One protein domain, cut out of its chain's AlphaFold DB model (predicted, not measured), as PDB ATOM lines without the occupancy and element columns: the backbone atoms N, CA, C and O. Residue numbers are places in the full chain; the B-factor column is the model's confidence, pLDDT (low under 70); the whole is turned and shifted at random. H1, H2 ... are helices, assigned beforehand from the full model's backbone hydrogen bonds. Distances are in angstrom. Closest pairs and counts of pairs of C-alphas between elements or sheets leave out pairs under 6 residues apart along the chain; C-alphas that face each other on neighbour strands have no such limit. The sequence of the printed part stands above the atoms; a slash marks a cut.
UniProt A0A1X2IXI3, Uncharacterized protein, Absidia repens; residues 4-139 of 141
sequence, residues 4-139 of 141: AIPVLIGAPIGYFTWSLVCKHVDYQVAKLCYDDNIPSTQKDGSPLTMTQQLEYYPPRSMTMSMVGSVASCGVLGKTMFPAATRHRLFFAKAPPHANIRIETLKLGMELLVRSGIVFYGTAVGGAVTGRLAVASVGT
ATOM      1  N   ALA A   4      96.877 137.894 115.771       54.31
ATOM      2  CA  ALA A   4      96.779 139.239 116.342       54.31
ATOM      3  C   ALA A   4      96.871 139.243 117.878       54.31
ATOM      4  O   ALA A   4      97.474 140.139 118.456       54.31
ATOM      5  N   ILE A   5      96.324 138.219 118.543       56.03
ATOM      6  CA  ILE A   5      96.280 138.137 120.013       56.03
ATOM      7  C   ILE A   5      97.682 137.914 120.622       56.03
ATOM      8  O   ILE A   5      98.045 138.659 121.535       56.03
ATOM      9  N   PRO A   6      98.526 136.991 120.107       57.78
ATOM     10  CA  PRO A   6      99.898 136.835 120.597       57.78
ATOM     11  C   PRO A   6     100.756 138.081 120.367       57.78
ATOM     12  O   PRO A   6     101.629 138.375 121.174       57.78
ATOM     13  N   VAL A   7     100.502 138.835 119.293       61.69
ATOM     14  CA  VAL A   7     101.252 140.060 118.978       61.69
ATOM     15  C   VAL A   7     100.812 141.221 119.873       61.69
ATOM     16  O   VAL A   7     101.665 141.908 120.422       61.69
ATOM     17  N   LEU A   8      99.506 141.410 120.089       64.75
ATOM     18  CA  LEU A   8      98.971 142.502 120.912       64.75
ATOM     19  C   LEU A   8      99.301 142.364 122.400       64.75
ATOM     20  O   LEU A   8      99.482 143.377 123.063       64.75
ATOM     21  N   ILE A   9      99.388 141.140 122.925       65.75
ATOM     22  CA  ILE A   9      99.748 140.890 124.331       65.75
ATOM     23  C   ILE A   9     101.259 140.669 124.473       65.75
ATOM     24  O   ILE A   9     101.890 141.173 125.403       65.75
ATOM     25  N   GLY A  10     101.865 139.952 123.526       66.00
ATOM     26  CA  GLY A  10     103.287 139.622 123.556       66.00
ATOM     27  C   GLY A  10     104.198 140.814 123.285       66.00
ATOM     28  O   GLY A  10     105.253 140.901 123.909       66.00
ATOM     29  N   ALA A  11     103.812 141.761 122.421       70.94
ATOM     30  CA  ALA A  11     104.642 142.934 122.144       70.94
ATOM     31  C   ALA A  11     104.773 143.878 123.357       70.94
ATOM     32  O   ALA A  11     105.904 144.250 123.668       70.94
ATOM     33  N   PRO A  12     103.700 144.215 124.107       71.50
ATOM     34  CA  PRO A  12     103.827 144.973 125.349       71.50
ATOM     35  C   PRO A  12     104.674 144.252 126.397       71.50
ATOM     36  O   PRO A  12     105.594 144.853 126.944       71.50
ATOM     37  N   ILE A  13     104.422 142.961 126.650       74.88
ATOM     38  CA  ILE A  13     105.199 142.178 127.628       74.88
ATOM     39  C   ILE A  13     106.674 142.134 127.216       74.88
ATOM     40  O   ILE A  13     107.561 142.356 128.042       74.88
ATOM     41  N   GLY A  14     106.937 141.910 125.929       73.44
ATOM     42  CA  GLY A  14     108.276 141.939 125.354       73.44
ATOM     43  C   GLY A  14     108.949 143.298 125.530       73.44
ATOM     44  O   GLY A  14     110.090 143.350 125.977       73.44
ATOM     45  N   TYR A  15     108.236 144.398 125.271       75.69
ATOM     46  CA  TYR A  15     108.743 145.755 125.471       75.69
ATOM     47  C   TYR A  15     109.054 146.054 126.940       75.69
ATOM     48  O   TYR A  15     110.131 146.567 127.240       75.69
ATOM     49  N   PHE A  16     108.158 145.710 127.870       78.81
ATOM     50  CA  PHE A  16     108.393 145.915 129.302       78.81
ATOM     51  C   PHE A  16     109.598 145.114 129.790       78.81
ATOM     52  O   PHE A  16     110.477 145.666 130.452       78.81
ATOM     53  N   THR A  17     109.681 143.842 129.405       80.50
ATOM     54  CA  THR A  17     110.809 142.972 129.763       80.50
ATOM     55  C   THR A  17     112.112 143.522 129.190       80.50
ATOM     56  O   THR A  17     113.110 143.640 129.898       80.50
ATOM     57  N   TRP A  18     112.092 143.939 127.926       76.88
ATOM     58  CA  TRP A  18     113.246 144.528 127.262       76.88
ATOM     59  C   TRP A  18     113.677 145.854 127.895       76.88
ATOM     60  O   TRP A  18     114.868 146.081 128.092       76.88
ATOM     61  N   SER A  19     112.724 146.705 128.276       82.44
ATOM     62  CA  SER A  19     112.979 147.965 128.977       82.44
ATOM     63  C   SER A  19     113.651 147.725 130.328       82.44
ATOM     64  O   SER A  19     114.646 148.378 130.643       82.44
ATOM     65  N   LEU A  20     113.179 146.740 131.098       84.38
ATOM     66  CA  LEU A  20     113.800 146.350 132.367       84.38
ATOM     67  C   LEU A  20     115.227 145.828 132.167       84.38
ATOM     68  O   LEU A  20     116.130 146.255 132.885       84.38
ATOM     69  N   VAL A  21     115.452 144.976 131.162       84.94
ATOM     70  CA  VAL A  21     116.793 144.484 130.809       84.94
ATOM     71  C   VAL A  21     117.711 145.637 130.411       84.94
ATOM     72  O   VAL A  21     118.818 145.739 130.930       84.94
ATOM     73  N   CYS A  22     117.250 146.540 129.544       84.56
ATOM     74  CA  CYS A  22     118.024 147.700 129.108       84.56
ATOM     75  C   CYS A  22     118.408 148.599 130.277       84.56
ATOM     76  O   CYS A  22     119.559 149.014 130.362       84.56
ATOM     77  N   LYS A  23     117.463 148.882 131.181       85.12
ATOM     78  CA  LYS A  23     117.746 149.654 132.390       85.12
ATOM     79  C   LYS A  23     118.779 148.928 133.246       85.12
ATOM     80  O   LYS A  23     119.741 149.554 133.672       85.12
ATOM     81  N   HIS A  24     118.598 147.628 133.490       87.12
ATOM     82  CA  HIS A  24     119.483 146.858 134.368       87.12
ATOM     83  C   HIS A  24     120.910 146.829 133.843       87.12
ATOM     84  O   HIS A  24     121.858 147.100 134.574       87.12
ATOM     85  N   VAL A  25     121.053 146.559 132.550       88.38
ATOM     86  CA  VAL A  25     122.342 146.581 131.873       88.38
ATOM     87  C   VAL A  25     122.962 147.975 131.924       88.38
ATOM     88  O   VAL A  25     124.138 148.095 132.242       88.38
ATOM     89  N   ASP A  26     122.187 149.030 131.665       86.69
ATOM     90  CA  ASP A  26     122.693 150.402 131.718       86.69
ATOM     91  C   ASP A  26     123.140 150.809 133.130       86.69
ATOM     92  O   ASP A  26     124.144 151.497 133.259       86.69
ATOM     93  N   TYR A  27     122.470 150.332 134.184       85.88
ATOM     94  CA  TYR A  27     122.906 150.527 135.571       85.88
ATOM     95  C   TYR A  27     124.242 149.840 135.856       85.88
ATOM     96  O   TYR A  27     125.164 150.479 136.358       85.88
ATOM     97  N   GLN A  28     124.373 148.561 135.495       86.94
ATOM     98  CA  GLN A  28     125.619 147.815 135.698       86.94
ATOM     99  C   GLN A  28     126.778 148.442 134.919       86.94
ATOM    100  O   GLN A  28     127.885 148.565 135.432       86.94
ATOM    101  N   VAL A  29     126.523 148.882 133.685       86.75
ATOM    102  CA  VAL A  29     127.526 149.570 132.869       86.75
ATOM    103  C   VAL A  29     127.870 150.937 133.456       86.75
ATOM    104  O   VAL A  29     129.045 151.275 133.522       86.75
ATOM    105  N   ALA A  30     126.888 151.715 133.913       84.25
ATOM    106  CA  ALA A  30     127.137 153.009 134.537       84.25
ATOM    107  C   ALA A  30     128.004 152.872 135.796       84.25
ATOM    108  O   ALA A  30     128.989 153.590 135.911       84.25
ATOM    109  N   LYS A  31     127.709 151.887 136.651       84.06
ATOM    110  CA  LYS A  31     128.515 151.514 137.823       84.06
ATOM    111  C   LYS A  31     129.950 151.106 137.472       84.06
ATOM    112  O   LYS A  31     130.880 151.412 138.205       84.06
ATOM    113  N   LEU A  32     130.146 150.407 136.354       83.06
ATOM    114  CA  LEU A  32     131.485 150.056 135.868       83.06
ATOM    115  C   LEU A  32     132.234 151.258 135.268       83.06
ATOM    116  O   LEU A  32     133.459 151.284 135.297       83.06
ATOM    117  N   CYS A  33     131.519 152.220 134.679       77.69
ATOM    118  CA  CYS A  33     132.111 153.394 134.033       77.69
ATOM    119  C   CYS A  33     132.379 154.562 134.992       77.69
ATOM    120  O   CYS A  33     133.271 155.363 134.725       77.69
ATOM    121  N   TYR A  34     131.591 154.693 136.056       73.12
ATOM    122  CA  TYR A  34     131.626 155.803 136.999       73.12
ATOM    123  C   TYR A  34     131.581 155.207 138.409       73.12
ATOM    124  O   TYR A  34     130.665 154.451 138.715       73.12
ATOM    125  N   ASP A  35     132.594 155.510 139.220       67.44
ATOM    126  CA  ASP A  35     132.830 154.903 140.535       67.44
ATOM    127  C   ASP A  35     131.586 154.826 141.445       67.44
ATOM    128  O   ASP A  35     130.696 155.678 141.424       67.44
ATOM    129  N   ASP A  36     131.573 153.812 142.306       64.00
ATOM    130  CA  ASP A  36     130.398 153.222 142.970       64.00
ATOM    131  C   ASP A  36     129.851 154.021 144.182       64.00
ATOM    132  O   ASP A  36     129.219 153.468 145.082       64.00
ATOM    133  N   ASN A  37     130.095 155.334 144.247       61.62
ATOM    134  CA  ASN A  37     129.784 156.177 145.414       61.62
ATOM    135  C   ASN A  37     128.357 156.753 145.406       61.62
ATOM    136  O   ASN A  37     128.129 157.896 145.810       61.62
ATOM    137  N   ILE A  38     127.378 155.974 144.942       70.06
ATOM    138  CA  ILE A  38     125.985 156.428 144.851       70.06
ATOM    139  C   ILE A  38     125.172 155.858 146.014       70.06
ATOM    140  O   ILE A  38     125.243 154.656 146.278       70.06
ATOM    141  N   PRO A  39     124.375 156.685 146.717       68.88
ATOM    142  CA  PRO A  39     123.513 156.201 147.784       68.88
ATOM    143  C   PRO A  39     122.564 155.108 147.269       68.88
ATOM    144  O   PRO A  39     121.867 155.271 146.269       68.88
ATOM    145  N   SER A  40     122.543 153.970 147.961       69.00
ATOM    146  CA  SER A  40     121.616 152.857 147.708       69.00
ATOM    147  C   SER A  40     120.279 153.024 148.436       69.00
ATOM    148  O   SER A  40     119.296 152.360 148.101       69.00
ATOM    149  N   THR A  41     120.223 153.948 149.392       72.31
ATOM    150  CA  THR A  41     119.049 154.285 150.193       72.31
ATOM    151  C   THR A  41     118.678 155.756 150.042       72.31
ATOM    152  O   THR A  41     119.521 156.647 149.943       72.31
ATOM    153  N   GLN A  42     117.374 156.010 150.011       67.56
ATOM    154  CA  GLN A  42     116.792 157.342 150.059       67.56
ATOM    155  C   GLN A  42     117.021 157.954 151.454       67.56
ATOM    156  O   GLN A  42     117.315 157.236 152.410       67.56
ATOM    157  N   LYS A  43     116.848 159.277 151.599       67.38
ATOM    158  CA  LYS A  43     117.025 159.977 152.891       67.38
ATOM    159  C   LYS A  43     116.157 159.411 154.026       67.38
ATOM    160  O   LYS A  43     116.549 159.506 155.182       67.38
ATOM    161  N   ASP A  44     115.052 158.760 153.675       73.50
ATOM    162  CA  ASP A  44     114.099 158.155 154.610       73.50
ATOM    163  C   ASP A  44     114.404 156.669 154.906       73.50
ATOM    164  O   ASP A  44     113.601 155.975 155.523       73.50
ATOM    165  N   GLY A  45     115.538 156.138 154.429       72.12
ATOM    166  CA  GLY A  45     115.978 154.753 154.654       72.12
ATOM    167  C   GLY A  45     115.387 153.708 153.698       72.12
ATOM    168  O   GLY A  45     115.803 152.551 153.729       72.12
ATOM    169  N   SER A  46     114.463 154.093 152.812       78.44
ATOM    170  CA  SER A  46     113.906 153.199 151.783       78.44
ATOM    171  C   SER A  46     114.937 152.894 150.681       78.44
ATOM    172  O   SER A  46     115.710 153.787 150.324       78.44
ATOM    173  N   PRO A  47     114.973 151.676 150.105       76.44
ATOM    174  CA  PRO A  47     115.864 151.366 148.990       76.44
ATOM    175  C   PRO A  47     115.489 152.196 147.758       76.44
ATOM    176  O   PRO A  47     114.319 152.270 147.378       76.44
ATOM    177  N   LEU A  48     116.484 152.814 147.120       77.75
ATOM    178  CA  LEU A  48     116.275 153.540 145.870       77.75
ATOM    179  C   LEU A  48     115.923 152.557 144.753       77.75
ATOM    180  O   LEU A  48     116.542 151.502 144.603       77.75
ATOM    181  N   THR A  49     114.943 152.917 143.927       80.38
ATOM    182  CA  THR A  49     114.677 152.146 142.712       80.38
ATOM    183  C   THR A  49     115.846 152.297 141.747       80.38
ATOM    184  O   THR A  49     116.475 153.351 141.658       80.38
ATOM    185  N   MET A  50     116.105 151.267 140.948       75.00
ATOM    186  CA  MET A  50     117.228 151.280 140.011       75.00
ATOM    187  C   MET A  50     117.144 152.427 138.984       75.00
ATOM    188  O   MET A  50     118.166 152.912 138.514       75.00
ATOM    189  N   THR A  51     115.934 152.902 138.658       77.56
ATOM    190  CA  THR A  51     115.746 154.085 137.800       77.56
ATOM    191  C   THR A  51     116.238 155.360 138.490       77.56
ATOM    192  O   THR A  51     116.918 156.150 137.854       77.56
ATOM    193  N   GLN A  52     115.958 155.522 139.788       80.25
ATOM    194  CA  GLN A  52     116.435 156.661 140.581       80.25
ATOM    195  C   GLN A  52     117.949 156.599 140.791       80.25
ATOM    196  O   GLN A  52     118.624 157.612 140.694       80.25
ATOM    197  N   GLN A  53     118.510 155.405 141.009       79.38
ATOM    198  CA  GLN A  53     119.965 155.230 141.068       79.38
ATOM    199  C   GLN A  53     120.640 155.644 139.751       79.38
ATOM    200  O   GLN A  53     121.730 156.209 139.760       79.38
ATOM    201  N   LEU A  54     119.977 155.401 138.616       78.88
ATOM    202  CA  LEU A  54     120.471 155.769 137.291       78.88
ATOM    203  C   LEU A  54     120.537 157.286 137.059       78.88
ATOM    204  O   LEU A  54     121.372 157.725 136.272       78.88
ATOM    205  N   GLU A  55     119.675 158.066 137.719       81.06
ATOM    206  CA  GLU A  55     119.634 159.535 137.614       81.06
ATOM    207  C   GLU A  55     120.855 160.206 138.252       81.06
ATOM    208  O   GLU A  55     121.222 161.310 137.859       81.06
ATOM    209  N   TYR A  56     121.520 159.533 139.194       78.88
ATOM    210  CA  TYR A  56     122.773 160.021 139.770       78.88
ATOM    211  C   TYR A  56     123.967 159.868 138.815       78.88
ATOM    212  O   TYR A  56     124.982 160.538 138.998       78.88
ATOM    213  N   TYR A  57     123.860 159.013 137.793       79.94
ATOM    214  CA  TYR A  57     124.885 158.873 136.761       79.94
ATOM    215  C   TYR A  57     124.633 159.846 135.599       79.94
ATOM    216  O   TYR A  57     123.483 160.046 135.200       79.94
ATOM    217  N   PRO A  58     125.687 160.385 134.959       81.44
ATOM    218  CA  PRO A  58     125.536 161.304 133.833       81.44
ATOM    219  C   PRO A  58     124.764 160.644 132.682       81.44
ATOM    220  O   PRO A  58     125.080 159.506 132.322       81.44
ATOM    221  N   PRO A  59     123.770 161.322 132.078       81.62
ATOM    222  CA  PRO A  59     122.885 160.721 131.086       81.62
ATOM    223  C   PRO A  59     123.682 160.190 129.892       81.62
ATOM    224  O   PRO A  59     124.587 160.855 129.397       81.62
ATOM    225  N   ARG A  60     123.345 158.989 129.411       83.50
ATOM    226  CA  ARG A  60     124.016 158.371 128.256       83.50
ATOM    227  C   ARG A  60     123.685 159.082 126.942       83.50
ATOM    228  O   ARG A  60     122.581 159.596 126.763       83.50
ATOM    229  N   SER A  61     124.591 158.996 125.968       87.50
ATOM    230  CA  SER A  61     124.311 159.439 124.599       87.50
ATOM    231  C   SER A  61     123.399 158.445 123.877       87.50
ATOM    232  O   SER A  61     123.817 157.337 123.541       87.50
ATOM    233  N   MET A  62     122.157 158.853 123.598       84.75
ATOM    234  CA  MET A  62     121.162 158.014 122.912       84.75
ATOM    235  C   MET A  62     121.594 157.618 121.497       84.75
ATOM    236  O   MET A  62     121.398 156.472 121.097       84.75
ATOM    237  N   THR A  63     122.228 158.530 120.757       85.44
ATOM    238  CA  THR A  63     122.708 158.263 119.394       85.44
ATOM    239  C   THR A  63     123.814 157.218 119.398       85.44
ATOM    240  O   THR A  63     123.756 156.251 118.641       85.44
ATOM    241  N   MET A  64     124.797 157.364 120.291       87.12
ATOM    242  CA  MET A  64     125.898 156.403 120.383       87.12
ATOM    243  C   MET A  64     125.420 155.062 120.928       87.12
ATOM    244  O   MET A  64     125.833 154.028 120.409       87.12
ATOM    245  N   SER A  65     124.471 155.066 121.870       86.94
ATOM    246  CA  SER A  65     123.797 153.843 122.301       86.94
ATOM    247  C   SER A  65     123.091 153.128 121.157       86.94
ATOM    248  O   SER A  65     123.200 151.911 121.041       86.94
ATOM    249  N   MET A  66     122.390 153.859 120.288       88.06
ATOM    250  CA  MET A  66     121.728 153.263 119.130       88.06
ATOM    251  C   MET A  66     122.749 152.640 118.172       88.06
ATOM    252  O   MET A  66     122.568 151.499 117.750       88.06
ATOM    253  N   VAL A  67     123.841 153.348 117.873       90.25
ATOM    254  CA  VAL A  67     124.922 152.838 117.015       90.25
ATOM    255  C   VAL A  67     125.539 151.571 117.607       90.25
ATOM    256  O   VAL A  67     125.655 150.567 116.904       90.25
ATOM    257  N   GLY A  68     125.879 151.581 118.899       87.69
ATOM    258  CA  GLY A  68     126.428 150.413 119.582       87.69
ATOM    259  C   GLY A  68     125.467 149.233 119.589       87.69
ATOM    260  O   GLY A  68     125.873 148.119 119.273       87.69
ATOM    261  N   SER A  69     124.180 149.464 119.854       89.00
ATOM    262  CA  SER A  69     123.168 148.411 119.780       89.00
ATOM    263  C   SER A  69     123.038 147.832 118.370       89.00
ATOM    264  O   SER A  69     123.044 146.614 118.218       89.00
ATOM    265  N   VAL A  70     122.970 148.659 117.323       89.81
ATOM    266  CA  VAL A  70     122.863 148.167 115.936       89.81
ATOM    267  C   VAL A  70     124.104 147.365 115.539       89.81
ATOM    268  O   VAL A  70     123.977 146.270 114.987       89.81
ATOM    269  N   ALA A  71     125.298 147.863 115.866       90.75
ATOM    270  CA  ALA A  71     126.552 147.174 115.583       90.75
ATOM    271  C   ALA A  71     126.640 145.829 116.326       90.75
ATOM    272  O   ALA A  71     126.887 144.793 115.704       90.75
ATOM    273  N   SER A  72     126.368 145.818 117.634       88.81
ATOM    274  CA  SER A  72     126.374 144.600 118.450       88.81
ATOM    275  C   SER A  72     125.315 143.600 117.997       88.81
ATOM    276  O   SER A  72     125.621 142.414 117.897       88.81
ATOM    277  N   CYS A  73     124.113 144.056 117.645       90.50
ATOM    278  CA  CYS A  73     123.058 143.201 117.104       90.50
ATOM    279  C   CYS A  73     123.491 142.543 115.789       90.50
ATOM    280  O   CYS A  73     123.340 141.334 115.618       90.50
ATOM    281  N   GLY A  74     124.105 143.305 114.880       88.31
ATOM    282  CA  GLY A  74     124.607 142.778 113.611       88.31
ATOM    283  C   GLY A  74     125.703 141.725 113.791       88.31
ATOM    284  O   GLY A  74     125.656 140.664 113.160       88.31
ATOM    285  N   VAL A  75     126.675 141.989 114.670       90.88
ATOM    286  CA  VAL A  75     127.779 141.058 114.952       90.88
ATOM    287  C   VAL A  75     127.263 139.807 115.661       90.88
ATOM    288  O   VAL A  75     127.470 138.700 115.166       90.88
ATOM    289  N   LEU A  76     126.541 139.967 116.772       89.50
ATOM    290  CA  LEU A  76     126.026 138.848 117.564       89.50
ATOM    291  C   LEU A  76     124.991 138.033 116.794       89.50
ATOM    292  O   LEU A  76     124.977 136.810 116.884       89.50
ATOM    293  N   GLY A  77     124.154 138.684 115.988       86.50
ATOM    294  CA  GLY A  77     123.208 138.001 115.114       86.50
ATOM    295  C   GLY A  77     123.921 137.086 114.120       86.50
ATOM    296  O   GLY A  77     123.528 135.931 113.949       86.50
ATOM    297  N   LYS A  78     125.017 137.548 113.505       89.31
ATOM    298  CA  LYS A  78     125.814 136.717 112.591       89.31
ATOM    299  C   LYS A  78     126.538 135.577 113.306       89.31
ATOM    300  O   LYS A  78     126.576 134.475 112.762       89.31
ATOM    301  N   THR A  79     127.095 135.818 114.493       89.94
ATOM    302  CA  THR A  79     127.868 134.801 115.227       89.94
ATOM    303  C   THR A  79     126.984 133.756 115.901       89.94
ATOM    304  O   THR A  79     127.312 132.572 115.877       89.94
ATOM    305  N   MET A  80     125.840 134.155 116.461       88.81
ATOM    306  CA  MET A  80     124.905 133.241 117.125       88.81
ATOM    307  C   MET A  80     124.030 132.480 116.132       88.81
ATOM    308  O   MET A  80     123.631 131.349 116.421       88.81
ATOM    309  N   PHE A  81     123.789 133.049 114.947       88.00
ATOM    310  CA  PHE A  81     123.025 132.424 113.871       88.00
ATOM    311  C   PHE A  81     123.831 132.365 112.564       88.00
ATOM    312  O   PHE A  81     123.503 133.072 111.606       88.00
ATOM    313  N   PRO A  82     124.859 131.511 112.451       87.88
ATOM    314  CA  PRO A  82     125.492 131.230 111.165       87.88
ATOM    315  C   PRO A  82     124.548 130.414 110.263       87.88
ATOM    316  O   PRO A  82     123.585 129.805 110.737       87.88
ATOM    317  N   ALA A  83     124.809 130.390 108.951       84.50
ATOM    318  CA  ALA A  83     123.914 129.778 107.958       84.50
ATOM    319  C   ALA A  83     123.568 128.309 108.274       84.50
ATOM    320  O   ALA A  83     122.396 127.932 108.249       84.50
ATOM    321  N   ALA A  84     124.563 127.509 108.672       82.31
ATOM    322  CA  ALA A  84     124.370 126.112 109.063       82.31
ATOM    323  C   ALA A  84     123.443 125.959 110.284       82.31
ATOM    324  O   ALA A  84     122.568 125.095 110.311       82.31
ATOM    325  N   THR A  85     123.581 126.832 111.286       82.00
ATOM    326  CA  THR A  85     122.746 126.805 112.493       82.00
ATOM    327  C   THR A  85     121.325 127.276 112.209       82.00
ATOM    328  O   THR A  85     120.396 126.671 112.732       82.00
ATOM    329  N   ARG A  86     121.124 128.288 111.351       80.62
ATOM    330  CA  ARG A  86     119.775 128.702 110.916       80.62
ATOM    331  C   ARG A  86     119.064 127.566 110.200       80.62
ATOM    332  O   ARG A  86     117.927 127.248 110.535       80.62
ATOM    333  N   HIS A  87     119.753 126.926 109.257       81.75
ATOM    334  CA  HIS A  87     119.185 125.792 108.548       81.75
ATOM    335  C   HIS A  87     118.826 124.661 109.518       81.75
ATOM    336  O   HIS A  87     117.741 124.099 109.440       81.75
ATOM    337  N   ARG A  88     119.689 124.374 110.500       83.62
ATOM    338  CA  ARG A  88     119.407 123.339 111.498       83.62
ATOM    339  C   ARG A  88     118.239 123.687 112.423       83.62
ATOM    340  O   ARG A  88     117.404 122.832 112.674       83.62
ATOM    341  N   LEU A  89     118.180 124.915 112.931       78.62
ATOM    342  CA  LEU A  89     117.155 125.327 113.892       78.62
ATOM    343  C   LEU A  89     115.759 125.412 113.267       78.62
ATOM    344  O   LEU A  89     114.785 125.120 113.951       78.62
ATOM    345  N   PHE A  90     115.663 125.803 111.993       76.38
ATOM    346  CA  PHE A  90     114.372 126.060 111.347       76.38
ATOM    347  C   PHE A  90     113.963 125.007 110.312       76.38
ATOM    348  O   PHE A  90     112.775 124.883 110.026       76.38
ATOM    349  N   PHE A  91     114.913 124.246 109.758       77.81
ATOM    350  CA  PHE A  91     114.659 123.355 108.620       77.81
ATOM    351  C   PHE A  91     115.217 121.933 108.777       77.81
ATOM    352  O   PHE A  91     114.961 121.097 107.909       77.81
ATOM    353  N   ALA A  92     115.960 121.602 109.845       73.69
ATOM    354  CA  ALA A  92     116.399 120.219 110.032       73.69
ATOM    355  C   ALA A  92     115.211 119.308 110.350       73.69
ATOM    356  O   ALA A  92     114.414 119.568 111.252       73.69
ATOM    357  N   LYS A  93     115.131 118.199 109.615       72.12
ATOM    358  CA  LYS A  93     114.163 117.138 109.875       72.12
ATOM    359  C   LYS A  93     114.594 116.363 111.122       72.12
ATOM    360  O   LYS A  93     115.781 116.082 111.289       72.12
ATOM    361  N   ALA A  94     113.639 116.014 111.983       69.25
ATOM    362  CA  ALA A  94     113.922 115.187 113.153       69.25
ATOM    363  C   ALA A  94     114.525 113.831 112.714       69.25
ATOM    364  O   ALA A  94     114.056 113.271 111.714       69.25
ATOM    365  N   PRO A  95     115.545 113.301 113.420       74.12
ATOM    366  CA  PRO A  95     116.148 112.016 113.079       74.12
ATOM    367  C   PRO A  95     115.108 110.884 113.073       74.12
ATOM    368  O   PRO A  95     114.189 110.900 113.904       74.12
ATOM    369  N   PRO A  96     115.242 109.877 112.189       67.50
ATOM    370  CA  PRO A  96     114.397 108.688 112.240       67.50
ATOM    371  C   PRO A  96     114.528 108.035 113.624       67.50
ATOM    372  O   PRO A  96     115.641 107.827 114.095       67.50
ATOM    373  N   HIS A  97     113.398 107.735 114.274       70.94
ATOM    374  CA  HIS A  97     113.294 107.171 115.637       70.94
ATOM    375  C   HIS A  97     113.557 108.121 116.823       70.94
ATOM    376  O   HIS A  97     113.504 107.677 117.970       70.94
ATOM    377  N   ALA A  98     113.774 109.421 116.603       74.00
ATOM    378  CA  ALA A  98     113.907 110.374 117.706       74.00
ATOM    379  C   ALA A  98     112.547 110.759 118.317       74.00
ATOM    380  O   ALA A  98     111.542 110.924 117.620       74.00
ATOM    381  N   ASN A  99     112.519 110.980 119.635       80.62
ATOM    382  CA  ASN A  99     111.355 111.555 120.302       80.62
ATOM    383  C   ASN A  99     111.239 113.044 119.938       80.62
ATOM    384  O   ASN A  99     111.942 113.894 120.490       80.62
ATOM    385  N   ILE A 100     110.328 113.353 119.013       79.62
ATOM    386  CA  ILE A 100     110.134 114.684 118.415       79.62
ATOM    387  C   ILE A 100     109.949 115.772 119.483       79.62
ATOM    388  O   ILE A 100     110.428 116.889 119.307       79.62
ATOM    389  N   ARG A 101     109.306 115.455 120.617       79.44
ATOM    390  CA  ARG A 101     109.076 116.423 121.703       79.44
ATOM    391  C   ARG A 101     110.383 116.875 122.355       79.44
ATOM    392  O   ARG A 101     110.556 118.063 122.607       79.44
ATOM    393  N   ILE A 102     111.301 115.942 122.596       82.50
ATOM    394  CA  ILE A 102     112.588 116.215 123.247       82.50
ATOM    395  C   ILE A 102     113.516 116.964 122.288       82.50
ATOM    396  O   ILE A 102     114.135 117.948 122.682       82.50
ATOM    397  N   GLU A 103     113.563 116.553 121.020       81.50
ATOM    398  CA  GLU A 103     114.361 117.246 120.000       81.50
ATOM    399  C   GLU A 103     113.865 118.675 119.759       81.50
ATOM    400  O   GLU A 103     114.659 119.616 119.725       81.50
ATOM    401  N   THR A 104     112.545 118.871 119.691       81.88
ATOM    402  CA  THR A 104     111.957 120.212 119.561       81.88
ATOM    403  C   THR A 104     112.259 121.070 120.789       81.88
ATOM    404  O   THR A 104     112.601 122.240 120.642       81.88
ATOM    405  N   LEU A 105     112.201 120.504 122.003       85.31
ATOM    406  CA  LEU A 105     112.562 121.218 123.231       85.31
ATOM    407  C   LEU A 105     114.040 121.623 123.236       85.31
ATOM    408  O   LEU A 105     114.363 122.755 123.579       85.31
ATOM    409  N   LYS A 106     114.940 120.724 122.825       84.81
ATOM    410  CA  LYS A 106     116.380 120.994 122.748       84.81
ATOM    411  C   LYS A 106     116.690 122.104 121.744       84.81
ATOM    412  O   LYS A 106     117.427 123.031 122.077       84.81
ATOM    413  N   LEU A 107     116.093 122.044 120.552       84.38
ATOM    414  CA  LEU A 107     116.212 123.095 119.536       84.38
ATOM    415  C   LEU A 107     115.607 124.418 120.023       84.38
ATOM    416  O   LEU A 107     116.207 125.471 119.822       84.38
ATOM    417  N   GLY A 108     114.465 124.368 120.711       83.56
ATOM    418  CA  GLY A 108     113.814 125.536 121.303       83.56
ATOM    419  C   GLY A 108     114.656 126.199 122.393       83.56
ATOM    420  O   GLY A 108     114.823 127.416 122.380       83.56
ATOM    421  N   MET A 109     115.254 125.414 123.292       88.25
ATOM    422  CA  MET A 109     116.172 125.911 124.321       88.25
ATOM    423  C   MET A 109     117.438 126.501 123.707       88.25
ATOM    424  O   MET A 109     117.882 127.571 124.115       88.25
ATOM    425  N   GLU A 110     118.004 125.847 122.692       86.81
ATOM    426  CA  GLU A 110     119.164 126.379 121.983       86.81
ATOM    427  C   GLU A 110     118.841 127.709 121.283       86.81
ATOM    428  O   GLU A 110     119.619 128.663 121.370       86.81
ATOM    429  N   LEU A 111     117.679 127.801 120.627       86.75
ATOM    430  CA  LEU A 111     117.187 129.032 120.015       86.75
ATOM    431  C   LEU A 111     116.998 130.138 121.062       86.75
ATOM    432  O   LEU A 111     117.403 131.277 120.819       86.75
ATOM    433  N   LEU A 112     116.424 129.810 122.222       87.44
ATOM    434  CA  LEU A 112     116.194 130.749 123.320       87.44
ATOM    435  C   LEU A 112     117.513 131.292 123.874       87.44
ATOM    436  O   LEU A 112     117.660 132.506 123.994       87.44
ATOM    437  N   VAL A 113     118.493 130.425 124.140       88.69
ATOM    438  CA  VAL A 113     119.815 130.832 124.647       88.69
ATOM    439  C   VAL A 113     120.533 131.727 123.639       88.69
ATOM    440  O   VAL A 113     120.995 132.810 123.996       88.69
ATOM    441  N   ARG A 114     120.585 131.325 122.363       89.25
ATOM    442  CA  ARG A 114     121.227 132.117 121.299       89.25
ATOM    443  C   ARG A 114     120.557 133.476 121.119       89.25
ATOM    444  O   ARG A 114     121.249 134.483 120.997       89.25
ATOM    445  N   SER A 115     119.226 133.516 121.148       85.56
ATOM    446  CA  SER A 115     118.468 134.770 121.083       85.56
ATOM    447  C   SER A 115     118.766 135.643 122.300       85.56
ATOM    448  O   SER A 115     119.064 136.822 122.140       85.56
ATOM    449  N   GLY A 116     118.772 135.060 123.501       85.25
ATOM    450  CA  GLY A 116     119.125 135.745 124.742       85.25
ATOM    451  C   GLY A 116     120.496 136.415 124.672       85.25
ATOM    452  O   GLY A 116     120.608 137.585 125.021       85.25
ATOM    453  N   ILE A 117     121.513 135.729 124.138       89.00
ATOM    454  CA  ILE A 117     122.855 136.304 123.940       89.00
ATOM    455  C   ILE A 117     122.805 137.529 123.019       89.00
ATOM    456  O   ILE A 117     123.394 138.560 123.341       89.00
ATOM    457  N   VAL A 118     122.089 137.446 121.893       89.00
ATOM    458  CA  VAL A 118     121.959 138.576 120.958       89.00
ATOM    459  C   VAL A 118     121.244 139.749 121.621       89.00
ATOM    460  O   VAL A 118     121.728 140.877 121.537       89.00
ATOM    461  N   PHE A 119     120.133 139.497 122.313       86.50
ATOM    462  CA  PHE A 119     119.370 140.526 123.015       86.50
ATOM    463  C   PHE A 119     120.211 141.176 124.121       86.50
ATOM    464  O   PHE A 119     120.498 142.367 124.045       86.50
ATOM    465  N   TYR A 120     120.703 140.424 125.104       88.12
ATOM    466  CA  TYR A 120     121.510 141.002 126.185       88.12
ATOM    467  C   TYR A 120     122.776 141.691 125.671       88.12
ATOM    468  O   TYR A 120     123.065 142.815 126.076       88.12
ATOM    469  N   GLY A 121     123.500 141.081 124.731       88.00
ATOM    470  CA  GLY A 121     124.704 141.687 124.167       88.00
ATOM    471  C   GLY A 121     124.423 142.972 123.377       88.00
ATOM    472  O   GLY A 121     125.226 143.900 123.416       88.00
ATOM    473  N   THR A 122     123.257 143.084 122.734       88.44
ATOM    474  CA  THR A 122     122.802 144.325 122.081       88.44
ATOM    475  C   THR A 122     122.517 145.437 123.093       88.44
ATOM    476  O   THR A 122     122.876 146.595 122.855       88.44
ATOM    477  N   ALA A 123     121.896 145.097 124.228       89.12
ATOM    478  CA  ALA A 123     121.667 146.048 125.317       89.12
ATOM    479  C   ALA A 123     122.995 146.526 125.925       89.12
ATOM    480  O   ALA A 123     123.177 147.727 126.123       89.12
ATOM    481  N   VAL A 124     123.940 145.607 126.151       90.50
ATOM    482  CA  VAL A 124     125.278 145.920 126.685       90.50
ATOM    483  C   VAL A 124     126.043 146.814 125.719       90.50
ATOM    484  O   VAL A 124     126.540 147.860 126.127       90.50
ATOM    485  N   GLY A 125     126.088 146.460 124.433       88.19
ATOM    486  CA  GLY A 125     126.770 147.251 123.411       88.19
ATOM    487  C   GLY A 125     126.264 148.690 123.343       88.19
ATOM    488  O   GLY A 125     127.063 149.626 123.303       88.19
ATOM    489  N   GLY A 126     124.946 148.888 123.409       88.31
ATOM    490  CA  GLY A 126     124.355 150.226 123.445       88.31
ATOM    491  C   GLY A 126     124.632 150.988 124.740       88.31
ATOM    492  O   GLY A 126     124.969 152.171 124.706       88.31
ATOM    493  N   ALA A 127     124.528 150.336 125.898       88.12
ATOM    494  CA  ALA A 127     124.834 150.977 127.174       88.12
ATOM    495  C   ALA A 127     126.303 151.430 127.241       88.12
ATOM    496  O   ALA A 127     126.577 152.596 127.520       88.12
ATOM    497  N   VAL A 128     127.243 150.545 126.893       89.44
ATOM    498  CA  VAL A 128     128.688 150.822 126.941       89.44
ATOM    499  C   VAL A 128     129.060 151.962 126.001       89.44
ATOM    500  O   VAL A 128     129.656 152.946 126.428       89.44
ATOM    501  N   THR A 129     128.667 151.881 124.730       89.75
ATOM    502  CA  THR A 129     128.986 152.929 123.742       89.75
ATOM    503  C   THR A 129     128.370 154.280 124.099       89.75
ATOM    504  O   THR A 129     129.035 155.307 123.973       89.75
ATOM    505  N   GLY A 130     127.130 154.298 124.594       86.44
ATOM    506  CA  GLY A 130     126.462 155.529 125.018       86.44
ATOM    507  C   GLY A 130     127.108 156.193 126.228       86.44
ATOM    508  O   GLY A 130     127.191 157.421 126.271       86.44
ATOM    509  N   ARG A 131     127.568 155.402 127.207       86.19
ATOM    510  CA  ARG A 131     128.213 155.901 128.432       86.19
ATOM    511  C   ARG A 131     129.667 156.317 128.187       86.19
ATOM    512  O   ARG A 131     130.068 157.368 128.681       86.19
ATOM    513  N   LEU A 132     130.417 155.569 127.369       85.38
ATOM    514  CA  LEU A 132     131.784 155.927 126.959       85.38
ATOM    515  C   LEU A 132     131.825 157.209 126.126       85.38
ATOM    516  O   LEU A 132     132.714 158.035 126.316       85.38
ATOM    517  N   ALA A 133     130.850 157.411 125.234       86.25
ATOM    518  CA  ALA A 133     130.768 158.639 124.449       86.25
ATOM    519  C   ALA A 133     130.668 159.882 125.345       86.25
ATOM    520  O   ALA A 133     131.336 160.881 125.093       86.25
ATOM    521  N   VAL A 134     129.896 159.806 126.428       82.31
ATOM    522  CA  VAL A 134     129.733 160.912 127.383       82.31
ATOM    523  C   VAL A 134     131.004 161.125 128.206       82.31
ATOM    524  O   VAL A 134     131.468 162.260 128.316       82.31
ATOM    525  N   ALA A 135     131.640 160.049 128.681       76.12
ATOM    526  CA  ALA A 135     132.929 160.127 129.378       76.12
ATOM    527  C   ALA A 135     134.037 160.764 128.509       76.12
ATOM    528  O   ALA A 135     134.854 161.544 128.997       76.12
ATOM    529  N   SER A 136     134.037 160.483 127.200       68.75
ATOM    530  CA  SER A 136     135.010 161.042 126.249       68.75
ATOM    531  C   SER A 136     134.795 162.525 125.919       68.75
ATOM    532  O   SER A 136     135.712 163.197 125.453       68.75
ATOM    533  N   VAL A 137     133.586 163.050 126.151       59.69
ATOM    534  CA  VAL A 137     133.267 164.474 125.960       59.69
ATOM    535  C   VAL A 137     133.597 165.276 127.223       59.69
ATOM    536  O   VAL A 137     134.080 166.399 127.111       59.69
ATOM    537  N   GLY A 138     133.426 164.693 128.416       53.25
ATOM    538  CA  GLY A 138     133.758 165.334 129.697       53.25
ATOM    539  C   GLY A 138     135.257 165.546 129.964       53.25
ATOM    540  O   GLY A 138     135.610 166.285 130.873       53.25
ATOM    541  N   THR A 139     136.144 164.944 129.170       47.41
ATOM    542  CA  THR A 139     137.614 165.046 129.299       47.41
ATOM    543  C   THR A 139     138.244 166.168 128.460       47.41
ATOM    544  O   THR A 139     139.465 166.280 128.412       47.41
TER     545      THR A 139
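Overview. This is residues 4 to 139 of the 141 residues of an uncharacterized protein of Absidia repens (UniProt A0A1X2IXI3). One very long helix, H5, is the spine of a loose, elongated all-helix domain: H3 runs back beside it on one side, and on the other side H1 crosses its later half, with residues 4 to 17 of H1 sticking out free. A long loop leads from H1 to short H2, which packs back on the later part of H1, while short H4 lies near the early part of H5. The printed part has 136 residues with five named helices, in the order H1, H2, H3, H4, H5, and no named strand. The radius of gyration of the C-alphas is 19.6 A, and the spans are 64 by 35 by 29 A.

Along the chain. Find C-alpha 100 at (110.134, 114.684, 118.415); from there H5, residues 100 to 138, runs 57.0 A to C-alpha 138 at (133.758, 165.334, 129.697). H3 is residues 62 to 80, 25.7 A long. Look for H1 at C-alpha 4, (96.779, 139.239, 116.342); it covers residues 4 to 33, 42.0 A, with a kink of 26 degrees near residue 11. The short helices are H2, residues 50 to 55, 8.9 A, and H4, residues 83 to 91, 11.3 A.

Arrangement. Start from H5 and look at Gly 126: its C-alpha is 3.8 A from that of Ser 65, the closest pair of H5 and H3. These helices touch at a shallow tilt of 32 degrees and run opposite ways. Residues 120 to 132 of H5 touch residues 21 to 33 of H1, the closest C-alphas being those of Ala 127 and Asp 26, 5.1 A apart. H1 and H5 run the same way at a steep tilt of 46 degrees. H1 and H3 are apart. Farther out, H2 touches H1 through residues 23 to 30 of H1, with the C-alphas of Leu 54 and Tyr 27 closest at 6.0 A, at a steep tilt of 57 degrees. H4 is close to H5 but not clearly touching; their closest C-alphas, those of Leu 89 and Leu 107, are 6.1 A apart. In H2, H3 and H4 every O i to N i+4 pair is within hydrogen-bond range; in H1 it is 25 of 26 and in H5 34 of 35.

Size, cuts and confidence. The C-alphas farthest apart are those of Lys 43 and Pro 96, 65.5 A. The printed part has no cut. The link from H1 to H2, residues 34 to 49, is long, and the one from H3 to H4 is tight. Residues 96 to 102 stand free, of which 100 to 102 belong to H5. The mean pLDDT of the printed part is 80.1; look for values under 70 at residues 4 to 10, 35 to 37, 39 to 40, 42 to 43, 94, 96 and 136 to 139.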